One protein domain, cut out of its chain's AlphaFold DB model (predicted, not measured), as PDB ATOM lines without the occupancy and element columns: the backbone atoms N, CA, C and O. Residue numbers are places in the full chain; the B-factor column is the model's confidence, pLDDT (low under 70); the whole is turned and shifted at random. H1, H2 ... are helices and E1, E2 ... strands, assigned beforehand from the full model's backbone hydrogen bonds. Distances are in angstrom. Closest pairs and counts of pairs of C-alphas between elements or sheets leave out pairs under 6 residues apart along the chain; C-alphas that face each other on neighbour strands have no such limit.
ATOM      1  N   ILE A 144      -8.846  38.240 124.829       60.41
ATOM      2  CA  ILE A 144      -9.030  39.659 124.539       60.41
ATOM      3  C   ILE A 144      -7.975  40.028 123.495       60.41
ATOM      4  O   ILE A 144      -6.788  40.172 123.804       60.41
ATOM      5  N   LYS A 145      -8.409  40.138 122.236       66.75
ATOM      6  CA  LYS A 145      -7.608  40.723 121.156       66.75
ATOM      7  C   LYS A 145      -7.690  42.243 121.289       66.75
ATOM      8  O   LYS A 145      -8.653  42.853 120.838       66.75
ATOM      9  N   ASN A 146      -6.691  42.851 121.924       69.50
ATOM     10  CA  ASN A 146      -6.559  44.304 121.939       69.50
ATOM     11  C   ASN A 146      -5.736  44.722 120.726       69.50
ATOM     12  O   ASN A 146      -4.535  44.460 120.652       69.50
ATOM     13  N   GLU A 147      -6.394  45.355 119.766       77.38
ATOM     14  CA  GLU A 147      -5.742  45.924 118.597       77.38
ATOM     15  C   GLU A 147      -5.472  47.403 118.830       77.38
ATOM     16  O   GLU A 147      -6.343  48.156 119.260       77.38
ATOM     17  N   THR A 148      -4.238  47.821 118.580       79.69
ATOM     18  CA  THR A 148      -3.850  49.228 118.651       79.69
ATOM     19  C   THR A 148      -3.177  49.613 117.348       79.69
ATOM     20  O   THR A 148      -2.221  48.965 116.920       79.69
ATOM     21  N   THR A 149      -3.670  50.676 116.719       82.38
ATOM     22  CA  THR A 149      -3.026  51.272 115.550       82.38
ATOM     23  C   THR A 149      -1.871  52.155 116.013       82.38
ATOM     24  O   THR A 149      -2.070  53.104 116.771       82.38
ATOM     25  N   ILE A 150      -0.657  51.849 115.560       81.38
ATOM     26  CA  ILE A 150       0.572  52.585 115.890       81.38
ATOM     27  C   ILE A 150       1.108  53.256 114.625       81.38
ATOM     28  O   ILE A 150       0.895  52.768 113.520       81.38
ATOM     29  N   GLY A 151       1.782  54.403 114.755       75.88
ATOM     30  CA  GLY A 151       2.402  55.075 113.605       75.88
ATOM     31  C   GLY A 151       1.395  55.674 112.613       75.88
ATOM     32  O   GLY A 151       1.709  55.826 111.437       75.88
ATOM     33  N   ALA A 152       0.191  56.028 113.082       73.88
ATOM     34  CA  ALA A 152      -0.954  56.446 112.264       73.88
ATOM     35  C   ALA A 152      -0.800  57.792 111.519       73.88
ATOM     36  O   ALA A 152      -1.705  58.203 110.797       73.88
ATOM     37  N   SER A 153       0.320  58.501 111.673       80.12
ATOM     38  CA  SER A 153       0.559  59.791 111.012       80.12
ATOM     39  C   SER A 153       1.613  59.643 109.922       80.12
ATOM     40  O   SER A 153       2.808  59.767 110.193       80.12
ATOM     41  N   LEU A 154       1.178  59.396 108.684       84.56
ATOM     42  CA  LEU A 154       2.060  59.454 107.516       84.56
ATOM     43  C   LEU A 154       2.481  60.910 107.206       84.56
ATOM     44  O   LEU A 154       1.782  61.842 107.611       84.56
ATOM     45  N   PRO A 155       3.652  61.129 106.574       82.38
ATOM     46  CA  PRO A 155       4.118  62.458 106.172       82.38
ATOM     47  C   PRO A 155       3.157  63.168 105.206       82.38
ATOM     48  O   PRO A 155       2.349  62.531 104.528       82.38
ATOM     49  N   ALA A 156       3.276  64.496 105.116       77.75
ATOM     50  CA  ALA A 156       2.566  65.271 104.103       77.75
ATOM     51  C   ALA A 156       2.982  64.798 102.699       77.75
ATOM     52  O   ALA A 156       4.167  64.604 102.443       77.75
ATOM     53  N   GLY A 157       2.008  64.596 101.809       80.12
ATOM     54  CA  GLY A 157       2.249  64.092 100.451       80.12
ATOM     55  C   GLY A 157       1.933  62.607 100.242       80.12
ATOM     56  O   GLY A 157       1.936  62.176  99.093       80.12
ATOM     57  N   VAL A 158       1.601  61.861 101.308       86.81
ATOM     58  CA  VAL A 158       1.023  60.510 101.208       86.81
ATOM     59  C   VAL A 158      -0.477  60.560 101.495       86.81
ATOM     60  O   VAL A 158      -0.883  60.971 102.585       86.81
ATOM     61  N   ALA A 159      -1.305  60.150 100.535       88.50
ATOM     62  CA  ALA A 159      -2.763  60.217 100.644       88.50
ATOM     63  C   ALA A 159      -3.433  58.882 100.300       88.50
ATOM     64  O   ALA A 159      -3.028  58.193  99.373       88.50
ATOM     65  N   PHE A 160      -4.496  58.539 101.026       88.44
ATOM     66  CA  PHE A 160      -5.360  57.404 100.698       88.44
ATOM     67  C   PHE A 160      -6.567  57.897  99.901       88.44
ATOM     68  O   PHE A 160      -7.135  58.939 100.234       88.44
ATOM     69  N   SER A 161      -7.010  57.134  98.900       85.88
ATOM     70  CA  SER A 161      -8.245  57.447  98.164       85.88
ATOM     71  C   SER A 161      -9.524  57.271  98.989       85.88
ATOM     72  O   SER A 161     -10.570  57.810  98.628       85.88
ATOM     73  N   GLY A 162      -9.444  56.565 100.120       85.75
ATOM     74  CA  GLY A 162     -10.535  56.374 101.068       85.75
ATOM     75  C   GLY A 162     -10.112  55.527 102.268       85.75
ATOM     76  O   GLY A 162      -8.950  55.151 102.397       85.75
ATOM     77  N   SER A 163     -11.068  55.228 103.150       85.69
ATOM     78  CA  SER A 163     -10.862  54.352 104.316       85.69
ATOM     79  C   SER A 163     -11.220  52.884 104.061       85.69
ATOM     80  O   SER A 163     -11.040  52.054 104.947       85.69
ATOM     81  N   HIS A 164     -11.751  52.566 102.877       87.69
ATOM     82  CA  HIS A 164     -12.194  51.227 102.490       87.69
ATOM     83  C   HIS A 164     -11.834  50.944 101.031       87.69
ATOM     84  O   HIS A 164     -11.742  51.867 100.219       87.69
ATOM     85  N   LEU A 165     -11.688  49.663 100.702       85.12
ATOM     86  CA  LEU A 165     -11.624  49.152  99.341       85.12
ATOM     87  C   LEU A 165     -12.983  49.382  98.664       85.12
ATOM     88  O   LEU A 165     -14.032  49.006  99.184       85.12
ATOM     89  N   VAL A 166     -12.964  50.001  97.488       85.62
ATOM     90  CA  VAL A 166     -14.150  50.305  96.682       85.62
ATOM     91  C   VAL A 166     -14.053  49.558  95.360       85.62
ATOM     92  O   VAL A 166     -12.978  49.449  94.771       85.62
ATOM     93  N   LEU A 167     -15.183  49.044  94.876       85.69
ATOM     94  CA  LEU A 167     -15.247  48.380  93.578       85.69
ATOM     95  C   LEU A 167     -14.878  49.348  92.451       85.69
ATOM     96  O   LEU A 167     -15.577  50.334  92.210       85.69
ATOM     97  N   GLN A 168     -13.792  49.045  91.745       84.62
ATOM     98  CA  GLN A 168     -13.349  49.774  90.561       84.62
ATOM     99  C   GLN A 168     -12.906  48.798  89.474       84.62
ATOM    100  O   GLN A 168     -12.537  47.655  89.741       84.62
ATOM    101  N   SER A 169     -12.967  49.249  88.220       83.31
ATOM    102  CA  SER A 169     -12.413  48.483  87.107       83.31
ATOM    103  C   SER A 169     -10.893  48.620  87.118       83.31
ATOM    104  O   SER A 169     -10.379  49.730  87.005       83.31
ATOM    105  N   LEU A 170     -10.195  47.495  87.258       80.31
ATOM    106  CA  LEU A 170      -8.741  47.419  87.307       80.31
ATOM    107  C   LEU A 170      -8.256  46.369  86.304       80.31
ATOM    108  O   LEU A 170      -8.801  45.267  86.221       80.31
ATOM    109  N   GLN A 171      -7.221  46.710  85.539       80.56
ATOM    110  CA  GLN A 171      -6.487  45.744  84.726       80.56
ATOM    111  C   GLN A 171      -5.351  45.177  85.582       80.56
ATOM    112  O   GLN A 171      -4.321  45.826  85.759       80.56
ATOM    113  N   SER A 172      -5.574  44.001  86.169       71.44
ATOM    114  CA  SER A 172      -4.578  43.336  87.007       71.44
ATOM    115  C   SER A 172      -3.502  42.647  86.148       71.44
ATOM    116  O   SER A 172      -3.770  42.292  85.000       71.44
ATOM    117  N   PRO A 173      -2.284  42.420  86.677       68.69
ATOM    118  CA  PRO A 173      -1.206  41.748  85.940       68.69
ATOM    119  C   PRO A 173      -1.563  40.334  85.457       68.69
ATOM    120  O   PRO A 173      -1.008  39.863  84.467       68.69
ATOM    121  N   ASP A 174      -2.503  39.682  86.145       64.88
ATOM    122  CA  ASP A 174      -2.898  38.292  85.913       64.88
ATOM    123  C   ASP A 174      -4.116  38.148  84.980       64.88
ATOM    124  O   ASP A 174      -4.446  37.030  84.587       64.88
ATOM    125  N   SER A 175      -4.779  39.252  84.596       64.75
ATOM    126  CA  SER A 175      -5.944  39.235  83.702       64.75
ATOM    127  C   SER A 175      -5.761  40.171  82.496       64.75
ATOM    128  O   SER A 175      -5.520  41.370  82.661       64.75
ATOM    129  N   PRO A 176      -5.920  39.675  81.253       63.19
ATOM    130  CA  PRO A 176      -5.748  40.482  80.043       63.19
ATOM    131  C   PRO A 176      -6.882  41.496  79.807       63.19
ATOM    132  O   PRO A 176      -6.739  42.374  78.955       63.19
ATOM    133  N   SER A 177      -8.005  41.390  80.525       73.81
ATOM    134  CA  SER A 177      -9.171  42.270  80.392       73.81
ATOM    135  C   SER A 177      -9.487  42.981  81.711       73.81
ATOM    136  O   SER A 177      -9.441  42.323  82.750       73.81
ATOM    137  N   PRO A 178      -9.870  44.276  81.703       78.06
ATOM    138  CA  PRO A 178     -10.273  44.967  82.926       78.06
ATOM    139  C   PRO A 178     -11.437  44.246  83.616       78.06
ATOM    140  O   PRO A 178     -12.499  44.066  83.019       78.06
ATOM    141  N   ALA A 179     -11.239  43.859  84.874       77.50
ATOM    142  CA  ALA A 179     -12.264  43.262  85.725       77.50
ATOM    143  C   ALA A 179     -12.572  44.200  86.897       77.50
ATOM    144  O   ALA A 179     -11.830  45.147  87.168       77.50
ATOM    145  N   GLN A 180     -13.709  43.999  87.556       83.56
ATOM    146  CA  GLN A 180     -14.049  44.790  88.732       83.56
ATOM    147  C   GLN A 180     -13.452  44.149  89.986       83.56
ATOM    148  O   GLN A 180     -13.847  43.050  90.362       83.56
ATOM    149  N   HIS A 181     -12.559  44.879  90.647       83.44
ATOM    150  CA  HIS A 181     -11.909  44.474  91.889       83.44
ATOM    151  C   HIS A 181     -12.248  45.469  93.003       83.44
ATOM    152  O   HIS A 181     -12.486  46.650  92.742       83.44
ATOM    153  N   ALA A 182     -12.270  45.012  94.255       86.00
ATOM    154  CA  ALA A 182     -12.298  45.921  95.398       86.00
ATOM    155  C   ALA A 182     -10.895  46.520  95.545       86.00
ATOM    156  O   ALA A 182      -9.934  45.774  95.712       86.00
ATOM    157  N   THR A 183     -10.775  47.841  95.422       87.56
ATOM    158  CA  THR A 183      -9.491  48.543  95.287       87.56
ATOM    159  C   THR A 183      -9.402  49.773  96.180       87.56
ATOM    160  O   THR A 183     -10.397  50.447  96.441       87.56
ATOM    161  N   ALA A 184      -8.193  50.092  96.621       89.75
ATOM    162  CA  ALA A 184      -7.843  51.352  97.259       89.75
ATOM    163  C   ALA A 184      -6.469  51.771  96.753       89.75
ATOM    164  O   ALA A 184      -5.633  50.929  96.422       89.75
ATOM    165  N   THR A 185      -6.229  53.073  96.705       90.88
ATOM    166  CA  THR A 185      -4.963  53.620  96.225       90.88
ATOM    167  C   THR A 185      -4.299  54.426  97.327       90.88
ATOM    168  O   THR A 185      -4.957  55.158  98.073       90.88
ATOM    169  N   ILE A 186      -2.987  54.250  97.441       91.31
ATOM    170  CA  ILE A 186      -2.108  55.061  98.274       91.31
ATOM    171  C   ILE A 186      -1.231  55.858  97.321       91.31
ATOM    172  O   ILE A 186      -0.422  55.304  96.574       91.31
ATOM    173  N   ASP A 187      -1.440  57.164  97.327       91.06
ATOM    174  CA  ASP A 187      -0.755  58.115  96.477       91.06
ATOM    175  C   ASP A 187       0.476  58.665  97.196       91.06
ATOM    176  O   ASP A 187       0.347  59.306  98.238       91.06
ATOM    177  N   PHE A 188       1.659  58.411  96.635       89.25
ATOM    178  CA  PHE A 188       2.941  58.944  97.096       89.25
ATOM    179  C   PHE A 188       3.485  60.036  96.157       89.25
ATOM    180  O   PHE A 188       4.592  60.528  96.369       89.25
ATOM    181  N   THR A 189       2.752  60.429  95.109       87.06
ATOM    182  CA  THR A 189       3.246  61.340  94.053       87.06
ATOM    183  C   THR A 189       3.606  62.732  94.563       87.06
ATOM    184  O   THR A 189       4.471  63.396  93.997       87.06
ATOM    185  N   SER A 190       2.953  63.177  95.637       85.88
ATOM    186  CA  SER A 190       3.174  64.489  96.251       85.88
ATOM    187  C   SER A 190       4.235  64.467  97.358       85.88
ATOM    188  O   SER A 190       4.440  65.484  98.019       85.88
ATOM    189  N   MET A 191       4.888  63.324  97.589       87.25
ATOM    190  CA  MET A 191       5.944  63.169  98.587       87.25
ATOM    191  C   MET A 191       7.303  63.578  98.008       87.25
ATOM    192  O   MET A 191       7.699  63.110  96.939       87.25
ATOM    193  N   ASP A 192       8.046  64.419  98.731       86.06
ATOM    194  CA  ASP A 192       9.436  64.727  98.385       86.06
ATOM    195  C   ASP A 192      10.310  63.476  98.620       86.06
ATOM    196  O   ASP A 192      10.261  62.897  99.711       86.06
ATOM    197  N   PRO A 193      11.133  63.032  97.648       82.94
ATOM    198  CA  PRO A 193      12.090  61.947  97.864       82.94
ATOM    199  C   PRO A 193      13.021  62.154  99.071       82.94
ATOM    200  O   PRO A 193      13.452  61.176  99.682       82.94
ATOM    201  N   GLY A 194      13.310  63.405  99.454       82.19
ATOM    202  CA  GLY A 194      14.083  63.724 100.659       82.19
ATOM    203  C   GLY A 194      13.390  63.342 101.975       82.19
ATOM    204  O   GLY A 194      14.064  63.149 102.987       82.19
ATOM    205  N   ASP A 195      12.067  63.167 101.957       85.12
ATOM    206  CA  ASP A 195      11.246  62.856 103.130       85.12
ATOM    207  C   ASP A 195      11.011  61.351 103.338       85.12
ATOM    208  O   ASP A 195      10.361  60.967 104.312       85.12
ATOM    209  N   ILE A 196      11.567  60.474 102.491       85.81
ATOM    210  CA  ILE A 196      11.412  59.010 102.620       85.81
ATOM    211  C   ILE A 196      11.898  58.519 103.990       85.81
ATOM    212  O   ILE A 196      11.249  57.683 104.612       85.81
ATOM    213  N   GLY A 197      12.979  59.097 104.526       84.94
ATOM    214  CA  GLY A 197      13.467  58.772 105.872       84.94
ATOM    215  C   GLY A 197      12.458  59.076 106.989       84.94
ATOM    216  O   GLY A 197      12.459  58.402 108.016       84.94
ATOM    217  N   ASN A 198      11.534  60.022 106.779       87.81
ATOM    218  CA  ASN A 198      10.482  60.365 107.744       87.81
ATOM    219  C   ASN A 198       9.365  59.312 107.817       87.81
ATOM    220  O   ASN A 198       8.443  59.461 108.627       87.81
ATOM    221  N   LEU A 199       9.416  58.277 106.970       87.75
ATOM    222  CA  LEU A 199       8.543  57.110 107.044       87.75
ATOM    223  C   LEU A 199       8.979  56.120 108.130       87.75
ATOM    224  O   LEU A 199       8.155  55.297 108.516       87.75
ATOM    225  N   ASP A 200      10.209  56.200 108.652       89.31
ATOM    226  CA  ASP A 200      10.700  55.262 109.668       89.31
ATOM    227  C   ASP A 200       9.756  55.167 110.881       89.31
ATOM    228  O   ASP A 200       9.333  56.171 111.462       89.31
ATOM    229  N   GLY A 201       9.376  53.939 111.238       85.12
ATOM    230  CA  GLY A 201       8.432  53.667 112.324       85.12
ATOM    231  C   GLY A 201       6.969  54.007 112.014       85.12
ATOM    232  O   GLY A 201       6.119  53.882 112.896       85.12
ATOM    233  N   LYS A 202       6.648  54.412 110.782       90.31
ATOM    234  CA  LYS A 202       5.281  54.627 110.291       90.31
ATOM    235  C   LYS A 202       4.860  53.485 109.375       90.31
ATOM    236  O   LYS A 202       5.648  52.594 109.066       90.31
ATOM    237  N   GLY A 203       3.605  53.493 108.950       91.00
ATOM    238  CA  GLY A 203       3.077  52.403 108.148       91.00
ATOM    239  C   GLY A 203       1.694  52.658 107.589       91.00
ATOM    240  O   GLY A 203       1.128  53.741 107.754       91.00
ATOM    241  N   PHE A 204       1.160  51.632 106.953       92.25
ATOM    242  CA  PHE A 204      -0.242  51.536 106.579       92.25
ATOM    243  C   PHE A 204      -0.705  50.090 106.750       92.25
ATOM    244  O   PHE A 204       0.107  49.163 106.781       92.25
ATOM    245  N   TYR A 205      -2.009  49.889 106.862       91.19
ATOM    246  CA  TYR A 205      -2.596  48.563 106.958       91.19
ATOM    247  C   TYR A 205      -3.748  48.408 105.973       91.19
ATOM    248  O   TYR A 205      -4.392  49.385 105.585       91.19
ATOM    249  N   SER A 206      -4.011  47.159 105.603       89.38
ATOM    250  CA  SER A 206      -5.193  46.747 104.855       89.38
ATOM    251  C   SER A 206      -5.799  45.515 105.501       89.38
ATOM    252  O   SER A 206      -5.072  44.607 105.907       89.38
ATOM    253  N   THR A 207      -7.123  45.452 105.568       87.81
ATOM    254  CA  THR A 207      -7.834  44.230 105.957       87.81
ATOM    255  C   THR A 207      -8.350  43.490 104.731       87.81
ATOM    256  O   THR A 207      -8.548  44.079 103.665       87.81
ATOM    257  N   CYS A 208      -8.531  42.180 104.868       84.62
ATOM    258  CA  CYS A 208      -9.194  41.378 103.852       84.62
ATOM    259  C   CYS A 208     -10.672  41.791 103.721       84.62
ATOM    260  O   CYS A 208     -11.289  42.246 104.686       84.62
ATOM    261  N   CYS A 209     -11.261  41.615 102.535       80.94
ATOM    262  CA  CYS A 209     -12.676  41.913 102.289       80.94
ATOM    263  C   CYS A 209     -13.642  40.863 102.867       80.94
ATOM    264  O   CYS A 209     -14.842  41.102 102.879       80.94
ATOM    265  N   THR A 210     -13.166  39.684 103.286       76.75
ATOM    266  CA  THR A 210     -14.050  38.574 103.716       76.75
ATOM    267  C   THR A 210     -13.588  37.799 104.941       76.75
ATOM    268  O   THR A 210     -14.221  36.812 105.300       76.75
ATOM    269  N   CYS A 211     -12.483  38.190 105.566       78.94
ATOM    270  CA  CYS A 211     -12.023  37.563 106.798       78.94
ATOM    271  C   CYS A 211     -11.304  38.581 107.683       78.94
ATOM    272  O   CYS A 211     -10.973  39.685 107.250       78.94
ATOM    273  N   ASP A 212     -11.032  38.174 108.918       78.00
ATOM    274  CA  ASP A 212     -10.369  38.996 109.932       78.00
ATOM    275  C   ASP A 212      -8.858  39.165 109.719       78.00
ATOM    276  O   ASP A 212      -8.179  39.723 110.585       78.00
ATOM    277  N   GLU A 213      -8.311  38.681 108.601       81.81
ATOM    278  CA  GLU A 213      -6.897  38.854 108.280       81.81
ATOM    279  C   GLU A 213      -6.562  40.317 107.995       81.81
ATOM    280  O   GLU A 213      -7.261  41.030 107.261       81.81
ATOM    281  N   LYS A 214      -5.446  40.757 108.573       85.44
ATOM    282  CA  LYS A 214      -4.948  42.126 108.472       85.44
ATOM    283  C   LYS A 214      -3.484  42.098 108.093       85.44
ATOM    284  O   LYS A 214      -2.669  41.456 108.753       85.44
ATOM    285  N   TYR A 215      -3.155  42.870 107.073       88.94
ATOM    286  CA  TYR A 215      -1.806  43.038 106.572       88.94
ATOM    287  C   TYR A 215      -1.333  44.423 106.969       88.94
ATOM    288  O   TYR A 215      -1.873  45.427 106.507       88.94
ATOM    289  N   SER A 216      -0.360  44.479 107.871       90.38
ATOM    290  CA  SER A 216       0.220  45.737 108.322       90.38
ATOM    291  C   SER A 216       1.612  45.896 107.743       90.38
ATOM    292  O   SER A 216       2.443  45.011 107.896       90.38
ATOM    293  N   ILE A 217       1.887  47.028 107.112       91.44
ATOM    294  CA  ILE A 217       3.190  47.362 106.544       91.44
ATOM    295  C   ILE A 217       3.807  48.460 107.398       91.44
ATOM    296  O   ILE A 217       3.187  49.495 107.631       91.44
ATOM    297  N   ARG A 218       5.031  48.233 107.870       90.62
ATOM    298  CA  ARG A 218       5.807  49.180 108.667       90.62
ATOM    299  C   ARG A 218       7.114  49.486 107.952       90.62
ATOM    300  O   ARG A 218       7.856  48.574 107.611       90.62
ATOM    301  N   PHE A 219       7.431  50.760 107.793       91.38
ATOM    302  CA  PHE A 219       8.716  51.182 107.250       91.38
ATOM    303  C   PHE A 219       9.781  51.195 108.346       91.38
ATOM    304  O   PHE A 219       9.524  51.611 109.483       91.38
ATOM    305  N   THR A 220      10.978  50.728 108.006       88.00
ATOM    306  CA  THR A 220      12.111  50.659 108.931       88.00
ATOM    307  C   THR A 220      13.401  51.081 108.240       88.00
ATOM    308  O   THR A 220      13.682  50.612 107.144       88.00
ATOM    309  N   THR A 221      14.228  51.906 108.882       85.81
ATOM    310  CA  THR A 221      15.607  52.196 108.424       85.81
ATOM    311  C   THR A 221      16.644  51.251 109.031       85.81
ATOM    312  O   THR A 221      17.849  51.427 108.862       85.81
ATOM    313  N   SER A 222      16.197  50.274 109.815       79.44
ATOM    314  CA  SER A 222      17.025  49.222 110.392       79.44
ATOM    315  C   SER A 222      16.314  47.892 110.179       79.44
ATOM    316  O   SER A 222      15.176  47.757 110.636       79.44
ATOM    317  N   PRO A 223      16.949  46.918 109.507       69.88
ATOM    318  CA  PRO A 223      16.292  45.671 109.156       69.88
ATOM    319  C   PRO A 223      15.814  44.954 110.421       69.88
ATOM    320  O   PRO A 223      16.586  44.677 111.341       69.88
ATOM    321  N   SER A 224      14.516  44.672 110.469       70.75
ATOM    322  CA  SER A 224      13.855  43.964 111.562       70.75
ATOM    323  C   SER A 224      12.979  42.864 110.964       70.75
ATOM    324  O   SER A 224      12.268  43.137 109.997       70.75
ATOM    325  N   PRO A 225      12.998  41.625 111.487       71.69
ATOM    326  CA  PRO A 225      12.173  40.553 110.938       71.69
ATOM    327  C   PRO A 225      10.686  40.907 111.055       71.69
ATOM    328  O   PRO A 225      10.256  41.439 112.079       71.69
ATOM    329  N   SER A 226       9.898  40.618 110.016       77.12
ATOM    330  CA  SER A 226       8.439  40.751 110.061       77.12
ATOM    331  C   SER A 226       7.856  39.882 111.180       77.12
ATOM    332  O   SER A 226       8.292  38.745 111.378       77.12
ATOM    333  N   THR A 227       6.877  40.397 111.921       70.06
ATOM    334  CA  THR A 227       6.347  39.734 113.124       70.06
ATOM    335  C   THR A 227       4.903  39.287 112.948       70.06
ATOM    336  O   THR A 227       4.087  40.085 112.503       70.06
ATOM    337  N   GLY A 228       4.561  38.095 113.445       60.00
ATOM    338  CA  GLY A 228       3.178  37.697 113.738       60.00
ATOM    339  C   GLY A 228       2.494  36.801 112.698       60.00
ATOM    340  O   GLY A 228       2.743  36.892 111.503       60.00
ATOM    341  N   SER A 229       1.614  35.936 113.206       53.41
ATOM    342  CA  SER A 229       0.552  35.191 112.515       53.41
ATOM    343  C   SER A 229      -0.620  35.121 113.512       53.41
ATOM    344  O   SER A 229      -0.346  34.890 114.696       53.41
ATOM    345  N   PRO A 230      -1.888  35.399 113.144       60.78
ATOM    346  CA  PRO A 230      -2.435  35.523 111.785       60.78
ATOM    347  C   PRO A 230      -2.356  36.924 111.140       60.78
ATOM    348  O   PRO A 230      -2.578  37.032 109.944       60.78
ATOM    349  N   ASN A 231      -2.014  37.987 111.882       77.25
ATOM    350  CA  ASN A 231      -1.923  39.362 111.356       77.25
ATOM    351  C   ASN A 231      -0.459  39.841 111.336       77.25
ATOM    352  O   ASN A 231       0.024  40.325 112.367       77.25
ATOM    353  N   PRO A 232       0.279  39.671 110.222       80.44
ATOM    354  CA  PRO A 232       1.690  40.027 110.166       80.44
ATOM    355  C   PRO A 232       1.906  41.546 110.104       80.44
ATOM    356  O   PRO A 232       1.229  42.274 109.373       80.44
ATOM    357  N   ILE A 233       2.920  42.013 110.835       87.12
ATOM    358  CA  ILE A 233       3.566  43.310 110.621       87.12
ATOM    359  C   ILE A 233       4.772  43.063 109.716       87.12
ATOM    360  O   ILE A 233       5.787  42.503 110.138       87.12
ATOM    361  N   ILE A 234       4.637  43.467 108.462       89.12
ATOM    362  CA  ILE A 234       5.636  43.354 107.411       89.12
ATOM    363  C   ILE A 234       6.553  44.571 107.496       89.12
ATOM    364  O   ILE A 234       6.135  45.696 107.223       89.12
ATOM    365  N   ASN A 235       7.803  44.349 107.901       89.25
ATOM    366  CA  ASN A 235       8.801  45.409 107.972       89.25
ATOM    367  C   ASN A 235       9.454  45.589 106.600       89.25
ATOM    368  O   ASN A 235      10.119  44.682 106.105       89.25
ATOM    369  N   VAL A 236       9.264  46.761 106.007       90.19
ATOM    370  CA  VAL A 236       9.849  47.170 104.730       90.19
ATOM    371  C   VAL A 236      11.089  48.012 105.019       90.19
ATOM    372  O   VAL A 236      10.996  49.064 105.658       90.19
ATOM    373  N   ASP A 237      12.252  47.543 104.571       89.00
ATOM    374  CA  ASP A 237      13.518  48.263 104.727       89.00
ATOM    375  C   ASP A 237      13.610  49.413 103.714       89.00
ATOM    376  O   ASP A 237      13.599  49.191 102.506       89.00
ATOM    377  N   ILE A 238      13.705  50.645 104.213       88.94
ATOM    378  CA  ILE A 238      13.792  51.865 103.397       88.94
ATOM    379  C   ILE A 238      15.191  52.501 103.401       88.94
ATOM    380  O   ILE A 238      15.379  53.572 102.829       88.94
ATOM    381  N   SER A 239      16.192  51.866 104.022       85.56
ATOM    382  CA  SER A 239      17.534  52.443 104.230       85.56
ATOM    383  C   SER A 239      18.314  52.772 102.943       85.56
ATOM    384  O   SER A 239      19.210  53.616 102.970       85.56
ATOM    385  N   GLY A 240      17.968  52.143 101.815       83.75
ATOM    386  CA  GLY A 240      18.588  52.361 100.500       83.75
ATOM    387  C   GLY A 240      17.685  53.027  99.456       83.75
ATOM    388  O   GLY A 240      18.073  53.124  98.292       83.75
ATOM    389  N   VAL A 241      16.482  53.457  99.837       87.88
ATOM    390  CA  VAL A 241      15.467  53.950  98.898       87.88
ATOM    391  C   VAL A 241      15.644  55.451  98.663       87.88
ATOM    392  O   VAL A 241      15.597  56.243  99.600       87.88
ATOM    393  N   THR A 242      15.832  55.853  97.401       86.50
ATOM    394  CA  THR A 242      16.121  57.259  97.029       86.50
ATOM    395  C   THR A 242      15.046  57.916  96.168       86.50
ATOM    396  O   THR A 242      15.075  59.126  95.958       86.50
ATOM    397  N   THR A 243      14.092  57.135  95.658       89.94
ATOM    398  CA  THR A 243      12.987  57.620  94.824       89.94
ATOM    399  C   THR A 243      11.675  56.980  95.264       89.94
ATOM    400  O   THR A 243      11.666  55.869  95.793       89.94
ATOM    401  N   VAL A 244      10.558  57.667  95.016       87.62
ATOM    402  CA  VAL A 244       9.209  57.147  95.311       87.62
ATOM    403  C   VAL A 244       8.917  55.864  94.526       87.62
ATOM    404  O   VAL A 244       8.254  54.963  95.027       87.62
ATOM    405  N   ASP A 245       9.463  55.746  93.317       88.69
ATOM    406  CA  ASP A 245       9.293  54.559  92.482       88.69
ATOM    407  C   ASP A 245       9.953  53.322  93.111       88.69
ATOM    408  O   ASP A 245       9.305  52.298  93.302       88.69
ATOM    409  N   GLN A 246      11.206  53.472  93.559       89.38
ATOM    410  CA  GLN A 246      11.923  52.433  94.308       89.38
ATOM    411  C   GLN A 246      11.224  52.073  95.620       89.38
ATOM    412  O   GLN A 246      11.279  50.919  96.041       89.38
ATOM    413  N   LEU A 247      10.579  53.041  96.282       90.25
ATOM    414  CA  LEU A 247       9.820  52.780  97.502       90.25
ATOM    415  C   LEU A 247       8.661  51.819  97.228       90.25
ATOM    416  O   LEU A 247       8.486  50.855  97.968       90.25
ATOM    417  N   ILE A 248       7.897  52.066  96.161       91.50
ATOM    418  CA  ILE A 248       6.759  51.226  95.772       91.50
ATOM    419  C   ILE A 248       7.227  49.816  95.416       91.50
ATOM    420  O   ILE A 248       6.652  48.852  95.920       91.50
ATOM    421  N   ASP A 249       8.298  49.693  94.632       90.56
ATOM    422  CA  ASP A 249       8.858  48.388  94.269       90.56
ATOM    423  C   ASP A 249       9.313  47.620  95.524       90.56
ATOM    424  O   ASP A 249       8.950  46.462  95.718       90.56
ATOM    425  N   THR A 250       9.992  48.297  96.457       89.94
ATOM    426  CA  THR A 250      10.453  47.687  97.717       89.94
ATOM    427  C   THR A 250       9.285  47.220  98.597       89.94
ATOM    428  O   THR A 250       9.362  46.152  99.211       89.94
ATOM    429  N   ILE A 251       8.188  47.988  98.656       91.62
ATOM    430  CA  ILE A 251       6.960  47.588  99.360       91.62
ATOM    431  C   ILE A 251       6.390  46.312  98.736       91.62
ATOM    432  O   ILE A 251       6.106  45.360  99.463       91.62
ATOM    433  N   ILE A 252       6.222  46.286  97.411       91.00
ATOM    434  CA  ILE A 252       5.614  45.162  96.689       91.00
ATOM    435  C   ILE A 252       6.467  43.901  96.848       91.00
ATOM    436  O   ILE A 252       5.924  42.857  97.215       91.00
ATOM    437  N   ASP A 253       7.780  43.999  96.645       89.94
ATOM    438  CA  ASP A 253       8.704  42.863  96.719       89.94
ATOM    439  C   ASP A 253       8.767  42.259  98.126       89.94
ATOM    440  O   ASP A 253       8.854  41.040  98.287       89.94
ATOM    441  N   THR A 254       8.683  43.101  99.159       87.56
ATOM    442  CA  THR A 254       8.742  42.648 100.555       87.56
ATOM    443  C   THR A 254       7.397  42.106 101.042       87.56
ATOM    444  O   THR A 254       7.356  41.111 101.764       87.56
ATOM    445  N   ALA A 255       6.287  42.756 100.678       88.00
ATOM    446  CA  ALA A 255       4.971  42.435 101.225       88.00
ATOM    447  C   ALA A 255       4.237  41.332 100.461       88.00
ATOM    448  O   ALA A 255       3.635  40.470 101.100       88.00
ATOM    449  N   SER A 256       4.317  41.297  99.129       87.25
ATOM    450  CA  SER A 256       3.543  40.342  98.316       87.25
ATOM    451  C   SER A 256       3.776  38.868  98.685       87.25
ATOM    452  O   SER A 256       2.793  38.133  98.756       87.25
ATOM    453  N   PRO A 257       5.007  38.402  98.995       83.88
ATOM    454  CA  PRO A 257       5.236  37.013  99.409       83.88
ATOM    455  C   PRO A 257       4.615  36.649 100.765       83.88
ATOM    456  O   PRO A 257       4.417  35.470 101.055       83.88
ATOM    457  N   LEU A 258       4.350  37.647 101.611       82.62
ATOM    458  CA  LEU A 258       3.841  37.480 102.975       82.62
ATOM    459  C   LEU A 258       2.323  37.699 103.071       82.62
ATOM    460  O   LEU A 258       1.737  37.467 104.128       82.62
ATOM    461  N   MET A 259       1.681  38.129 101.982       82.81
ATOM    462  CA  MET A 259       0.231  38.290 101.882       82.81
ATOM    463  C   MET A 259      -0.383  37.003 101.321       82.81
ATOM    464  O   MET A 259      -0.319  36.737 100.124       82.81
ATOM    465  N   THR A 260      -0.929  36.158 102.198       71.06
ATOM    466  CA  THR A 260      -1.264  34.756 101.879       71.06
ATOM    467  C   THR A 260      -2.698  34.515 101.395       71.06
ATOM    468  O   THR A 260      -3.026  33.383 101.039       71.06
ATOM    469  N   HIS A 261      -3.543  35.548 101.356       79.38
ATOM    470  CA  HIS A 261      -4.957  35.463 100.959       79.38
ATOM    471  C   HIS A 261      -5.230  36.213  99.636       79.38
ATOM    472  O   HIS A 261      -4.392  36.221  98.736       79.38
ATOM    473  N   TYR A 262      -6.413  36.816  99.477       83.38
ATOM    474  CA  TYR A 262      -6.816  37.532  98.255       83.38
ATOM    475  C   TYR A 262      -6.333  38.985  98.161       83.38
ATOM    476  O   TYR A 262      -6.406  39.564  97.079       83.38
ATOM    477  N   THR A 263      -5.854  39.594  99.248       86.19
ATOM    478  CA  THR A 263      -5.345  40.974  99.211       86.19
ATOM    479  C   THR A 263      -3.975  41.005  98.540       86.19
ATOM    480  O   THR A 263      -3.056  40.311  98.970       86.19
ATOM    481  N   ARG A 264      -3.824  41.827  97.502       87.50
ATOM    482  CA  ARG A 264      -2.588  41.988  96.732       87.50
ATOM    483  C   ARG A 264      -2.224  43.455  96.538       87.50
ATOM    484  O   ARG A 264      -3.055  44.347  96.702       87.50
ATOM    485  N   LEU A 265      -0.962  43.673  96.178       90.50
ATOM    486  CA  LEU A 265      -0.383  44.980  95.893       90.50
ATOM    487  C   LEU A 265       0.085  45.036  94.442       90.50
ATOM    488  O   LEU A 265       0.660  44.077  93.932       90.50
ATOM    489  N   MET A 266      -0.127  46.171  93.788       88.56
ATOM    490  CA  MET A 266       0.474  46.463  92.491       88.56
ATOM    491  C   MET A 266       0.747  47.956  92.343       88.56
ATOM    492  O   MET A 266       0.139  48.789  93.008       88.56
ATOM    493  N   LYS A 267       1.647  48.301  91.431       89.62
ATOM    494  CA  LYS A 267       1.872  49.679  90.995       89.62
ATOM    495  C   LYS A 267       0.822  50.074  89.957       89.62
ATOM    496  O   LYS A 267       0.461  49.243  89.124       89.62
ATOM    497  N   ASP A 268       0.359  51.323  89.976       83.81
ATOM    498  CA  ASP A 268      -0.529  51.832  88.923       83.81
ATOM    499  C   ASP A 268       0.240  51.973  87.586       83.81
ATOM    500  O   ASP A 268       1.203  52.747  87.514       83.81
ATOM    501  N   PRO A 269      -0.161  51.268  86.507       77.62
ATOM    502  CA  PRO A 269       0.475  51.391  85.194       77.62
ATOM    503  C   PRO A 269       0.307  52.777  84.553       77.62
ATOM    504  O   PRO A 269       1.091  53.150  83.681       77.62
ATOM    505  N   SER A 270      -0.725  53.524  84.951       79.44
ATOM    506  CA  SER A 270      -1.101  54.816  84.368       79.44
ATOM    507  C   SER A 270      -0.471  56.001  85.104       79.44
ATOM    508  O   SER A 270      -0.326  57.075  84.515       79.44
ATOM    509  N   MET A 271      -0.099  55.825  86.378       79.06
ATOM    510  CA  MET A 271       0.429  56.881  87.249       79.06
ATOM    511  C   MET A 271       1.606  56.369  88.106       79.06
ATOM    512  O   MET A 271       1.389  55.747  89.147       79.06
ATOM    513  N   PRO A 272       2.870  56.644  87.720       77.56
ATOM    514  CA  PRO A 272       4.025  56.273  88.536       77.56
ATOM    515  C   PRO A 272       4.003  57.054  89.859       77.56
ATOM    516  O   PRO A 272       3.868  58.276  89.855       77.56
ATOM    517  N   GLY A 273       4.125  56.351  90.988       82.88
ATOM    518  CA  GLY A 273       4.003  56.936  92.330       82.88
ATOM    519  C   GLY A 273       2.707  56.592  93.075       82.88
ATOM    520  O   GLY A 273       2.550  57.023  94.216       82.88
ATOM    521  N   GLN A 274       1.809  55.794  92.484       89.25
ATOM    522  CA  GLN A 274       0.646  55.239  93.183       89.25
ATOM    523  C   GLN A 274       0.772  53.731  93.408       89.25
ATOM    524  O   GLN A 274       1.104  52.966  92.498       89.25
ATOM    525  N   LEU A 275       0.467  53.314  94.637       91.31
ATOM    526  CA  LEU A 275       0.333  51.919  95.042       91.31
ATOM    527  C   LEU A 275      -1.153  51.560  95.093       91.31
ATOM    528  O   LEU A 275      -1.937  52.232  95.763       91.31
ATOM    529  N   ILE A 276      -1.536  50.483  94.421       90.44
ATOM    530  CA  ILE A 276      -2.895  49.948  94.409       90.44
ATOM    531  C   ILE A 276      -2.940  48.711  95.300       90.44
ATOM    532  O   ILE A 276      -2.195  47.751  95.096       90.44
ATOM    533  N   LEU A 277      -3.852  48.728  96.266       90.00
ATOM    534  CA  LEU A 277      -4.275  47.562  97.026       90.00
ATOM    535  C   LEU A 277      -5.544  47.031  96.388       90.00
ATOM    536  O   LEU A 277      -6.477  47.801  96.161       90.00
ATOM    537  N   TYR A 278      -5.593  45.736  96.102       88.06
ATOM    538  CA  TYR A 278      -6.768  45.139  95.484       88.06
ATOM    539  C   TYR A 278      -7.040  43.721  95.976       88.06
ATOM    540  O   TYR A 278      -6.142  43.010  96.421       88.06
ATOM    541  N   ASP A 279      -8.301  43.314  95.891       87.12
ATOM    542  CA  ASP A 279      -8.733  41.933  96.097       87.12
ATOM    543  C   ASP A 279      -8.680  41.169  94.765       87.12
ATOM    544  O   ASP A 279      -9.334  41.562  93.799       87.12
ATOM    545  N   TRP A 280      -7.889  40.096  94.691       82.25
ATOM    546  CA  TRP A 280      -7.639  39.336  93.458       82.25
ATOM    547  C   TRP A 280      -8.775  38.380  93.053       82.25
ATOM    548  O   TRP A 280      -8.666  37.693  92.040       82.25
ATOM    549  N   ARG A 281      -9.889  38.320  93.788       75.56
ATOM    550  CA  ARG A 281     -11.028  37.503  93.349       75.56
ATOM    551  C   ARG A 281     -11.655  38.037  92.065       75.56
ATOM    552  O   ARG A 281     -11.820  39.242  91.897       75.56
ATOM    553  N   GLU A 282     -12.027  37.106  91.192       63.94
ATOM    554  CA  GLU A 282     -12.807  37.384  89.980       63.94
ATOM    555  C   GLU A 282     -14.302  37.558  90.299       63.94
ATOM    556  O   GLU A 282     -14.987  38.355  89.656       63.94
ATOM    557  N   ASP A 283     -14.788  36.885  91.347       60.97
ATOM    558  CA  ASP A 283     -16.139  37.048  91.875       60.97
ATOM    559  C   ASP A 283     -16.168  38.196  92.892       60.97
ATOM    560  O   ASP A 283     -15.473  38.173  93.909       60.97
ATOM    561  N   GLN A 284     -16.978  39.215  92.600       64.75
ATOM    562  CA  GLN A 284     -17.163  40.422  93.412       64.75
ATOM    563  C   GLN A 284     -17.294  40.091  94.912       64.75
ATOM    564  O   GLN A 284     -18.283  39.459  95.300       64.75
ATOM    565  N   PRO A 285     -16.366  40.523  95.784       60.38
ATOM    566  CA  PRO A 285     -16.527  40.289  97.210       60.38
ATOM    567  C   PRO A 285     -17.703  41.116  97.753       60.38
ATOM    568  O   PRO A 285     -17.918  42.247  97.303       60.38
ATOM    569  N   PRO A 286     -18.469  40.604  98.733       60.66
ATOM    570  CA  PRO A 286     -19.462  41.416  99.421       60.66
ATOM    571  C   PRO A 286     -18.749  42.569 100.139       60.66
ATOM    572  O   PRO A 286     -17.939  42.346 101.036       60.66
ATOM    573  N   LEU A 287     -19.035  43.806  99.729       64.44
ATOM    574  CA  LEU A 287     -18.552  45.001 100.420       64.44
ATOM    575  C   LEU A 287     -19.372  45.198 101.702       64.44
ATOM    576  O   LEU A 287     -20.417  45.848 101.693       64.44
ATOM    577  N   ASP A 288     -18.913  44.614 102.803       68.38
ATOM    578  CA  ASP A 288     -19.370  44.970 104.146       68.38
ATOM    579  C   ASP A 288     -18.508  46.129 104.666       68.38
ATOM    580  O   ASP A 288     -17.284  46.106 104.550       68.38
ATOM    581  N   SER A 289     -19.141  47.126 105.286       68.12
ATOM    582  CA  SER A 289     -18.466  48.232 105.981       68.12
ATOM    583  C   SER A 289     -17.502  47.797 107.096       68.12
ATOM    584  O   SER A 289     -16.756  48.620 107.613       68.12
ATOM    585  N   SER A 290     -17.540  46.528 107.502       72.06
ATOM    586  CA  SER A 290     -16.682  45.947 108.539       72.06
ATOM    587  C   SER A 290     -15.354  45.397 107.992       72.06
ATOM    588  O   SER A 290     -14.443  45.126 108.775       72.06
ATOM    589  N   TYR A 291     -15.222  45.243 106.669       79.88
ATOM    590  CA  TYR A 291     -14.078  44.609 106.004       79.88
ATOM    591  C   TYR A 291     -13.489  45.490 104.893       79.88
ATOM    592  O   TYR A 291     -14.059  46.506 104.501       79.88
ATOM    593  N   GLY A 292     -12.305  45.117 104.397       82.25
ATOM    594  CA  GLY A 292     -11.605  45.869 103.355       82.25
ATOM    595  C   GLY A 292     -11.174  47.275 103.779       82.25
ATOM    596  O   GLY A 292     -11.160  48.189 102.964       82.25
ATOM    597  N   ILE A 293     -10.852  47.470 105.054       87.69
ATOM    598  CA  ILE A 293     -10.439  48.755 105.617       87.69
ATOM    599  C   ILE A 293      -8.991  49.019 105.220       87.69
ATOM    600  O   ILE A 293      -8.135  48.147 105.373       87.69
ATOM    601  N   VAL A 294      -8.709  50.244 104.783       89.12
ATOM    602  CA  VAL A 294      -7.351  50.731 104.530       89.12
ATOM    603  C   VAL A 294      -7.120  51.981 105.366       89.12
ATOM    604  O   VAL A 294      -7.983  52.855 105.452       89.12
ATOM    605  N   GLY A 295      -5.963  52.067 106.015       88.94
ATOM    606  CA  GLY A 295      -5.658  53.197 106.883       88.94
ATOM    607  C   GLY A 295      -4.174  53.380 107.149       88.94
ATOM    608  O   GLY A 295      -3.351  52.506 106.873       88.94
ATOM    609  N   SER A 296      -3.831  54.542 107.698       89.94
ATOM    610  CA  SER A 296      -2.476  54.843 108.147       89.94
ATOM    611  C   SER A 296      -2.153  54.163 109.479       89.94
ATOM    612  O   SER A 296      -3.003  53.982 110.350       89.94
ATOM    613  N   GLY A 297      -0.874  53.852 109.660       87.94
ATOM    614  CA  GLY A 297      -0.338  53.108 110.793       87.94
ATOM    615  C   GLY A 297      -0.258  51.607 110.541       87.94
ATOM    616  O   GLY A 297      -0.605  51.119 109.477       87.94
ATOM    617  N   TYR A 298       0.216  50.862 111.525       86.62
ATOM    618  CA  TYR A 298       0.227  49.404 111.515       86.62
ATOM    619  C   TYR A 298      -0.521  48.888 112.743       86.62
ATOM    620  O   TYR A 298      -0.460  49.487 113.821       86.62
ATOM    621  N   ILE A 299      -1.258  47.791 112.576       83.44
ATOM    622  CA  ILE A 299      -2.068  47.200 113.639       83.44
ATOM    623  C   ILE A 299      -1.186  46.259 114.447       83.44
ATOM    624  O   ILE A 299      -0.712  45.241 113.947       83.44
ATOM    625  N   GLN A 300      -0.987  46.588 115.720       80.94
ATOM    626  CA  GLN A 300      -0.388  45.670 116.674       80.94
ATOM    627  C   GLN A 300      -1.499  44.949 117.439       80.94
ATOM    628  O   GLN A 300      -2.245  45.564 118.202       80.94
ATOM    629  N   THR A 301      -1.601  43.633 117.249       71.44
ATOM    630  CA  THR A 301      -2.500  42.785 118.036       71.44
ATOM    631  C   THR A 301      -1.775  42.316 119.293       71.44
ATOM    632  O   THR A 301      -0.832  41.530 119.225       71.44
ATOM    633  N   THR A 302      -2.230  42.773 120.459       65.69
ATOM    634  CA  THR A 302      -1.807  42.211 121.745       65.69
ATOM    635  C   THR A 302      -2.839  41.182 122.180       65.69
ATOM    636  O   THR A 302      -3.996  41.519 122.436       65.69
ATOM    637  N   ILE A 303      -2.427  39.919 122.268       62.09
ATOM    638  CA  ILE A 303      -3.266  38.844 122.800       62.09
ATOM    639  C   ILE A 303      -3.073  38.819 124.314       62.09
ATOM    640  O   ILE A 303      -2.025  38.403 124.803       62.09
ATOM    641  N   THR A 304      -4.072  39.278 125.068       56.53
ATOM    642  CA  THR A 304      -4.100  39.073 126.522       56.53
ATOM    643  C   THR A 304      -4.956  37.847 126.813       56.53
ATOM    644  O   THR A 304      -6.167  37.865 126.602       56.53
ATOM    645  N   ARG A 305      -4.317  36.763 127.267       56.97
ATOM    646  CA  ARG A 305      -5.026  35.595 127.802       56.97
ATOM    647  C   ARG A 305      -5.379  35.892 129.252       56.97
ATOM    648  O   ARG A 305      -4.495  35.945 130.104       56.97
ATOM    649  N   THR A 306      -6.656  36.113 129.524       49.84
ATOM    650  CA  THR A 306      -7.172  36.264 130.889       49.84
ATOM    651  C   THR A 306      -7.915  34.996 131.287       49.84
ATOM    652  O   THR A 306      -8.906  34.645 130.653       49.84
TER     653      THR A 306
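What this domain is: This is residues 144 to 306 of the 438 residues of the protein "Flagellin" of Clostridiales bacterium (UniProt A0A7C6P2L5). What is the main picture? Two four-strand sheets lie partly face to face, with the long helix H2 packed along one side, on both sheets, over their edge strands E7 and E6. Strands E1 and E10 make a two-strand ribbon reaching away like an arm, and the short helix H1 sits near the start of H2. What makes it up? The printed part has 163 residues, with two named helices and ten named strands in the order E1 E2 E3 H1 E4 E5 E6 H2 E7 E8 E9 E10, class mixed, helices and strands. The sheets are E2 E3 E8 E7, antiparallel and strongly twisted, E6 E5 E4 E9, mixed, and E1 E10, antiparallel. The whole is compact, with a radius of gyration of the C-alphas of 15.3 A and spans of 46 by 40 by 25 A.

Where its parts are: What comes first? E1, residues 144 to 150, begins at C-alpha 144 (-9.030, 39.659, 124.539). E2 is residues 166 to 170, and E3, residues 179 to 187, is 21.6 A long and bends by 71 degrees at residue 182. What follows? H1 is residues 193 to 199, E4 203 to 207, E5 214 to 220 and E6 233 to 237. H2, residues 244 to 258, is 21.8 A long. What comes last? E7 is residues 263 to 267 and E8 274 to 279. E9, residues 294 to 296, runs on at 96 degrees into E10, residues 298 to 306, 24.6 A long, ending at C-alpha 306 (-7.172, 36.264, 130.889).

How they stand to each other: How does H2 stand to the sheets? Its height is 8.5 A over E2 E3 E8 E7, with C-alphas 252 and 265 of E7 closest at 6.1 A, and 9.3 A over E6 E5 E4 E9, with C-alphas 251 and 236 of E6 closest at 6.1 A. How are strands paired? In the hairpin E7 and E8, N 266 and O 276 are 2.9 A apart; in parallel E6 and E5, N 234 and O 216 are 2.7 A apart; in antiparallel E1 and E10, N 148 and O 300 are 3.0 A apart. What of the helices? H1 and H2 are close but not clearly touching, with C-alphas 193 and 244 closest at 6.2 A. O i to N i+4 pairs within hydrogen-bond range are 0 of 3 in H1, beside 3 of 4 O i to N i+3 pairs, and 9 of 11 in H2.

The domain as a whole: How large is it? The two C-alphas farthest apart, of Pro 176 and Thr 306, are 51.0 A apart, and the printed part has no cut. Which links are long? E1 to E2, E5 to E6 and E8 to E9. Where is confidence low? The pLDDT is under 70 in 24 residues, among them 282 to 289 and 302 to 306.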